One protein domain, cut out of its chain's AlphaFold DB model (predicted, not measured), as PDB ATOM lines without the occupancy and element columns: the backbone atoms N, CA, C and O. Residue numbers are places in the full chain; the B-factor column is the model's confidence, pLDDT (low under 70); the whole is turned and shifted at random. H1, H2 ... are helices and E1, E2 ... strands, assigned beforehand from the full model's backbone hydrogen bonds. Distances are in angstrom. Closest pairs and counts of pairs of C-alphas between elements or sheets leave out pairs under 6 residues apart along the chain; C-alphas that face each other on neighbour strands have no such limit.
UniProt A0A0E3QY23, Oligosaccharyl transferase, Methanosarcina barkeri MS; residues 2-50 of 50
ATOM      1  N   PRO A   2      47.627  31.377 -37.156       90.88
ATOM      2  CA  PRO A   2      47.193  31.908 -38.450       90.88
ATOM      3  C   PRO A   2      45.903  31.283 -39.000       90.88
ATOM      4  O   PRO A   2      45.262  31.914 -39.828       90.88
ATOM      5  N   TYR A   3      45.515  30.082 -38.556       94.88
ATOM      6  CA  TYR A   3      44.282  29.415 -38.998       94.88
ATOM      7  C   TYR A   3      43.287  29.275 -37.851       94.88
ATOM      8  O   TYR A   3      43.690  28.914 -36.737       94.88
ATOM      9  N   SER A   4      42.011  29.507 -38.143       96.06
ATOM     10  CA  SER A   4      40.905  29.147 -37.268       96.06
ATOM     11  C   SER A   4      40.701  27.632 -37.259       96.06
ATOM     12  O   SER A   4      41.040  26.915 -38.201       96.06
ATOM     13  N   THR A   5      40.191  27.129 -36.144       96.69
ATOM     14  CA  THR A   5      39.882  25.712 -35.918       96.69
ATOM     15  C   THR A   5      38.454  25.532 -35.398       96.69
ATOM     16  O   THR A   5      38.090  24.438 -34.975       96.69
ATOM     17  N   ASP A   6      37.682  26.616 -35.320       95.62
ATOM     18  CA  ASP A   6      36.327  26.651 -34.778       95.62
ATOM     19  C   ASP A   6      35.513  27.773 -35.440       95.62
ATOM     20  O   ASP A   6      36.076  28.760 -35.914       95.62
ATOM     21  N   GLY A   7      34.190  27.620 -35.483       90.31
ATOM     22  CA  GLY A   7      33.266  28.628 -36.025       90.31
ATOM     23  C   GLY A   7      33.141  28.681 -37.556       90.31
ATOM     24  O   GLY A   7      32.089  29.080 -38.046       90.31
ATOM     25  N   GLY A   8      34.137  28.195 -38.308       88.69
ATOM     26  CA  GLY A   8      34.123  28.209 -39.778       88.69
ATOM     27  C   GLY A   8      34.257  29.620 -40.371       88.69
ATOM     28  O   GLY A   8      34.370  30.594 -39.628       88.69
ATOM     29  N   PRO A   9      34.284  29.752 -41.708       90.69
ATOM     30  CA  PRO A   9      34.556  31.039 -42.328       90.69
ATOM     31  C   PRO A   9      33.360  32.002 -42.218       90.69
ATOM     32  O   PRO A   9      32.192  31.614 -42.309       90.69
ATOM     33  N   VAL A  10      33.665  33.284 -42.004       94.88
ATOM     34  CA  VAL A  10      32.677  34.348 -41.761       94.88
ATOM     35  C   VAL A  10      32.234  34.968 -43.083       94.88
ATOM     36  O   VAL A  10      33.060  35.338 -43.913       94.88
ATOM     37  N   ALA A  11      30.923  35.110 -43.294       94.81
ATOM     38  CA  ALA A  11      30.383  35.686 -44.525       94.81
ATOM     39  C   ALA A  11      30.921  37.105 -44.786       94.81
ATOM     40  O   ALA A  11      30.898  37.961 -43.906       94.81
ATOM     41  N   GLY A  12      31.352  37.360 -46.024       95.50
ATOM     42  CA  GLY A  12      31.958  38.634 -46.431       95.50
ATOM     43  C   GLY A  12      33.486  38.654 -46.350       95.50
ATOM     44  O   GLY A  12      34.098  39.496 -46.999       95.50
ATOM     45  N   GLU A  13      34.090  37.692 -45.652       95.19
ATOM     46  CA  GLU A  13      35.541  37.493 -45.608       95.19
ATOM     47  C   GLU A  13      35.997  36.457 -46.645       95.19
ATOM     48  O   GLU A  13      35.190  35.840 -47.353       95.19
ATOM     49  N   THR A  14      37.307  36.233 -46.743       93.56
ATOM     50  CA  THR A  14      37.853  35.212 -47.652       93.56
ATOM     51  C   THR A  14      37.441  33.808 -47.197       93.56
ATOM     52  O   THR A  14      37.727  33.408 -46.075       93.56
ATOM     53  N   GLN A  15      36.787  33.047 -48.080       94.62
ATOM     54  CA  GLN A  15      36.292  31.696 -47.794       94.62
ATOM     55  C   GLN A  15      37.259  30.647 -48.355       94.62
ATOM     56  O   GLN A  15      37.232  30.350 -49.551       94.62
ATOM     57  N   PHE A  16      38.126  30.094 -47.509       93.75
ATOM     58  CA  PHE A  16      39.000  28.988 -47.903       93.75
ATOM     59  C   PHE A  16      38.242  27.654 -47.857       93.75
ATOM     60  O   PHE A  16      37.448  27.408 -46.954       93.75
ATOM     61  N   ASP A  17      38.515  26.773 -48.817       94.44
ATOM     62  CA  ASP A  17      37.995  25.397 -48.860       94.44
ATOM     63  C   ASP A  17      38.843  24.408 -48.037       94.44
ATOM     64  O   ASP A  17      38.511  23.229 -47.916       94.44
ATOM     65  N   THR A  18      39.940  24.898 -47.461       93.50
ATOM     66  CA  THR A  18      40.903  24.141 -46.670       93.50
ATOM     67  C   THR A  18      40.887  24.648 -45.233       93.50
ATOM     68  O   THR A  18      41.029  25.847 -44.998       93.50
ATOM     69  N   ALA A  19      40.766  23.736 -44.269       94.38
ATOM     70  CA  ALA A  19      40.773  24.050 -42.845       94.38
ATOM     71  C   ALA A  19      41.555  22.987 -42.051       94.38
ATOM     72  O   ALA A  19      41.656  21.838 -42.500       94.38
ATOM     73  N   PRO A  20      42.099  23.331 -40.869       95.81
ATOM     74  CA  PRO A  20      42.647  22.344 -39.949       95.81
ATOM     75  C   PRO A  20      41.621  21.257 -39.612       95.81
ATOM     76  O   PRO A  20      40.443  21.535 -39.399       95.81
ATOM     77  N   SER A  21      42.076  20.009 -39.505       95.50
ATOM     78  CA  SER A  21      41.212  18.869 -39.172       95.50
ATOM     79  C   SER A  21      40.824  18.796 -37.689       95.50
ATOM     80  O   SER A  21      40.054  17.921 -37.302       95.50
ATOM     81  N   GLY A  22      41.392  19.660 -36.844       96.19
ATOM     82  CA  GLY A  22      41.187  19.659 -35.399       96.19
ATOM     83  C   GLY A  22      41.807  20.879 -34.709       96.19
ATOM     84  O   GLY A  22      42.381  21.740 -35.383       96.19
ATOM     85  N   PRO A  23      41.679  20.969 -33.373       96.81
ATOM     86  CA  PRO A  23      42.237  22.062 -32.581       96.81
ATOM     87  C   PRO A  23      43.770  22.044 -32.573       96.81
ATOM     88  O   PRO A  23      44.408  21.026 -32.851       96.81
ATOM     89  N   TYR A  24      44.374  23.168 -32.182       95.50
ATOM     90  CA  TYR A  24      45.800  23.188 -31.873       95.50
ATOM     91  C   TYR A  24      46.069  22.412 -30.590       95.50
ATOM     92  O   TYR A  24      45.308  22.500 -29.628       95.50
ATOM     93  N   VAL A  25      47.199  21.713 -30.548       96.31
ATOM     94  CA  VAL A  25      47.692  21.058 -29.336       96.31
ATOM     95  C   VAL A  25      48.851  21.881 -28.787       96.31
ATOM     96  O   VAL A  25      49.898  21.997 -29.422       96.31
ATOM     97  N   LEU A  26      48.648  22.482 -27.615       94.94
ATOM     98  CA  LEU A  26      49.658  23.244 -26.895       94.94
ATOM     99  C   LEU A  26      50.290  22.355 -25.823       94.94
ATOM    100  O   LEU A  26      49.622  21.957 -24.867       94.94
ATOM    101  N   SER A  27      51.588  22.089 -25.963       96.00
ATOM    102  CA  SER A  27      52.367  21.325 -24.988       96.00
ATOM    103  C   SER A  27      53.444  22.201 -24.350       96.00
ATOM    104  O   SER A  27      54.230  22.838 -25.051       96.00
ATOM    105  N   TYR A  28      53.477  22.233 -23.017       95.50
ATOM    106  CA  TYR A  28      54.477  22.960 -22.233       95.50
ATOM    107  C   TYR A  28      54.816  22.188 -20.951       95.50
ATOM    108  O   TYR A  28      53.949  21.902 -20.122       95.50
ATOM    109  N   GLY A  29      56.095  21.829 -20.788       96.31
ATOM    110  CA  GLY A  29      56.513  20.875 -19.756       96.31
ATOM    111  C   GLY A  29      55.758  19.551 -19.905       96.31
ATOM    112  O   GLY A  29      55.682  19.009 -21.005       96.31
ATOM    113  N   ASP A  30      55.139  19.092 -18.817       96.69
ATOM    114  CA  ASP A  30      54.305  17.880 -18.793       96.69
ATOM    115  C   ASP A  30      52.819  18.158 -19.095       96.69
ATOM    116  O   ASP A  30      51.979  17.259 -19.041       96.69
ATOM    117  N   THR A  31      52.459  19.413 -19.387       95.62
ATOM    118  CA  THR A  31      51.070  19.798 -19.659       95.62
ATOM    119  C   THR A  31      50.788  19.757 -21.153       95.62
ATOM    120  O   THR A  31      51.560  20.279 -21.953       95.62
ATOM    121  N   THR A  32      49.646  19.178 -21.525       97.44
ATOM    122  CA  THR A  32      49.102  19.224 -22.885       97.44
ATOM    123  C   THR A  32      47.658  19.702 -22.832       97.44
ATOM    124  O   THR A  32      46.878  19.222 -22.008       97.44
ATOM    125  N   LYS A  33      47.307  20.656 -23.698       95.69
ATOM    126  CA  LYS A  33      45.952  21.196 -23.828       95.69
ATOM    127  C   LYS A  33      45.560  21.369 -25.287       95.69
ATOM    128  O   LYS A  33      46.396  21.691 -26.126       95.69
ATOM    129  N   GLU A  34      44.272  21.223 -25.561       96.38
ATOM    130  CA  GLU A  34      43.688  21.608 -26.841       96.38
ATOM    131  C   GLU A  34      43.246  23.073 -26.799       96.38
ATOM    132  O   GLU A  34      42.579  23.504 -25.858       96.38
ATOM    133  N   VAL A  35      43.604  23.831 -27.833       95.88
ATOM    134  CA  VAL A  35      43.248  25.241 -27.995       95.88
ATOM    135  C   VAL A  35      42.470  25.393 -29.292       95.88
ATOM    136  O   VAL A  35      42.966  25.078 -30.377       95.88
ATOM    137  N   LYS A  36      41.243  25.896 -29.173       95.94
ATOM    138  CA  LYS A  36      40.405  26.264 -30.314       95.94
ATOM    139  C   LYS A  36      40.574  27.746 -30.616       95.94
ATOM    140  O   LYS A  36      40.604  28.563 -29.701       95.94
ATOM    141  N   VAL A  37      40.676  28.080 -31.895       96.94
ATOM    142  CA  VAL A  37      40.819  29.457 -32.379       96.94
ATOM    143  C   VAL A  37      39.632  29.758 -33.287       96.94
ATOM    144  O   VAL A  37      39.456  29.062 -34.283       96.94
ATOM    145  N   SER A  38      38.815  30.757 -32.955       96.06
ATOM    146  CA  SER A  38      37.708  31.170 -33.825       96.06
ATOM    147  C   SER A  38      38.203  31.987 -35.019       96.06
ATOM    148  O   SER A  38      39.278  32.592 -34.970       96.06
ATOM    149  N   GLU A  39      37.410  32.031 -36.088       96.12
ATOM    150  CA  GLU A  39      37.681  32.873 -37.260       96.12
ATOM    151  C   GLU A  39      37.765  34.360 -36.888       96.12
ATOM    152  O   GLU A  39      38.684  35.061 -37.311       96.12
ATOM    153  N   GLU A  40      36.887  34.845 -36.006       95.88
ATOM    154  CA  GLU A  40      36.906  36.244 -35.576       95.88
ATOM    155  C   GLU A  40      38.194  36.611 -34.831       95.88
ATOM    156  O   GLU A  40      38.702  37.721 -35.011       95.88
ATOM    157  N   ALA A  41      38.740  35.690 -34.027       96.31
ATOM    158  CA  ALA A  41      39.985  35.921 -33.304       96.31
ATOM    159  C   ALA A  41      41.175  36.057 -34.266       96.31
ATOM    160  O   ALA A  41      42.066  36.877 -34.033       96.31
ATOM    161  N   VAL A  42      41.173  35.300 -35.371       96.06
ATOM    162  CA  VAL A  42      42.177  35.420 -36.439       96.06
ATOM    163  C   VAL A  42      42.042  36.763 -37.149       96.06
ATOM    164  O   VAL A  42      43.024  37.500 -37.243       96.06
ATOM    165  N   LEU A  43      40.829  37.112 -37.588       95.88
ATOM    166  CA  LEU A  43      40.559  38.339 -38.346       95.88
ATOM    167  C   LEU A  43      40.913  39.610 -37.566       95.88
ATOM    168  O   LEU A  43      41.399  40.582 -38.140       95.88
ATOM    169  N   LYS A  44      40.686  39.607 -36.250       96.12
ATOM    170  CA  LYS A  44      40.932  40.763 -35.376       96.12
ATOM    171  C   LYS A  44      42.299  40.746 -34.690       96.12
ATOM    172  O   LYS A  44      42.656  41.733 -34.051       96.12
ATOM    173  N   GLY A  45      43.055  39.653 -34.803       95.62
ATOM    174  CA  GLY A  45      44.325  39.482 -34.094       95.62
ATOM    175  C   GLY A  45      44.164  39.431 -32.571       95.62
ATOM    176  O   GLY A  45      44.981  40.000 -31.848       95.62
ATOM    177  N   GLU A  46      43.100  38.793 -32.081       96.25
ATOM    178  CA  GLU A  46      42.795  38.709 -30.650       96.25
ATOM    179  C   GLU A  46      43.735  37.751 -29.898       96.25
ATOM    180  O   GLU A  46      44.278  36.786 -30.446       96.25
ATOM    181  N   GLU A  47      43.898  38.002 -28.597       94.81
ATOM    182  CA  GLU A  47      44.567  37.069 -27.695       94.81
ATOM    183  C   GLU A  47      43.653  35.870 -27.401       94.81
ATOM    184  O   GLU A  47      42.542  36.022 -26.890       94.81
ATOM    185  N   VAL A  48      44.145  34.662 -27.681       91.56
ATOM    186  CA  VAL A  48      43.438  33.409 -27.391       91.56
ATOM    187  C   VAL A  48      43.951  32.833 -26.076       91.56
ATOM    188  O   VAL A  48      45.139  32.536 -25.944       91.56
ATOM    189  N   LYS A  49      43.052  32.648 -25.103       83.75
ATOM    190  CA  LYS A  49      43.388  32.043 -23.805       83.75
ATOM    191  C   LYS A  49      43.442  30.516 -23.913       83.75
ATOM    192  O   LYS A  49      42.554  29.918 -24.516       83.75
ATOM    193  N   ALA A  50      44.463  29.911 -23.301       76.00
ATOM    194  CA  ALA A  50      44.754  28.471 -23.318       76.00
ATOM    195  C   ALA A  50      44.856  27.864 -21.907       76.00
ATOM    196  O   ALA A  50      45.311  28.544 -20.961       76.00
TER     197      ALA A  50
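What this domain is: This is residues 2 to 50 of the 50 residues of the protein "Oligosaccharyl transferase" of Methanosarcina barkeri MS (UniProt A0A0E3QY23). Little regular structure is here: a two-stranded hairpin, E1 and E2, whose free tip, residues 27 to 32, sticks out at one end, while a long looping stretch, residues 2 to 23, reaches to the other end, and H1 is a short helix after the hairpin. The printed part has 49 residues, with 16 in the named elements E1, E2, H1, in that order; the class is mixed, the sheet E1 - E2 antiparallel. It is only just loose, close to compact, with a radius of gyration of the C-alphas of 12.0 A, and elongated, spanning 41 by 22 by 14 A.

Where its parts are: Find C-alpha 24 at (45.800, 23.188, -31.873); from there E1, residues 24 to 28, runs 13.0 A. E2, residues 31 to 35, runs 12.7 A. H1, residues 39 to 44, runs 8.7 A to C-alpha 44 at (40.932, 40.763, -35.376).

How they stand to each other: E1 and E2 form a hairpin, antiparallel at 156 degrees; look for N 26 and O 33, 2.8 A apart, within hydrogen-bond range. E1 and H1 are apart. In H1 every O i to N i+4 pair is within hydrogen-bond range.

The domain as a whole: The C-alphas farthest apart are those of Gly 12 and Asp 30, 41.2 A. The printed part has no cut, both links are tight, and no printed residue is under 70 in pLDDT.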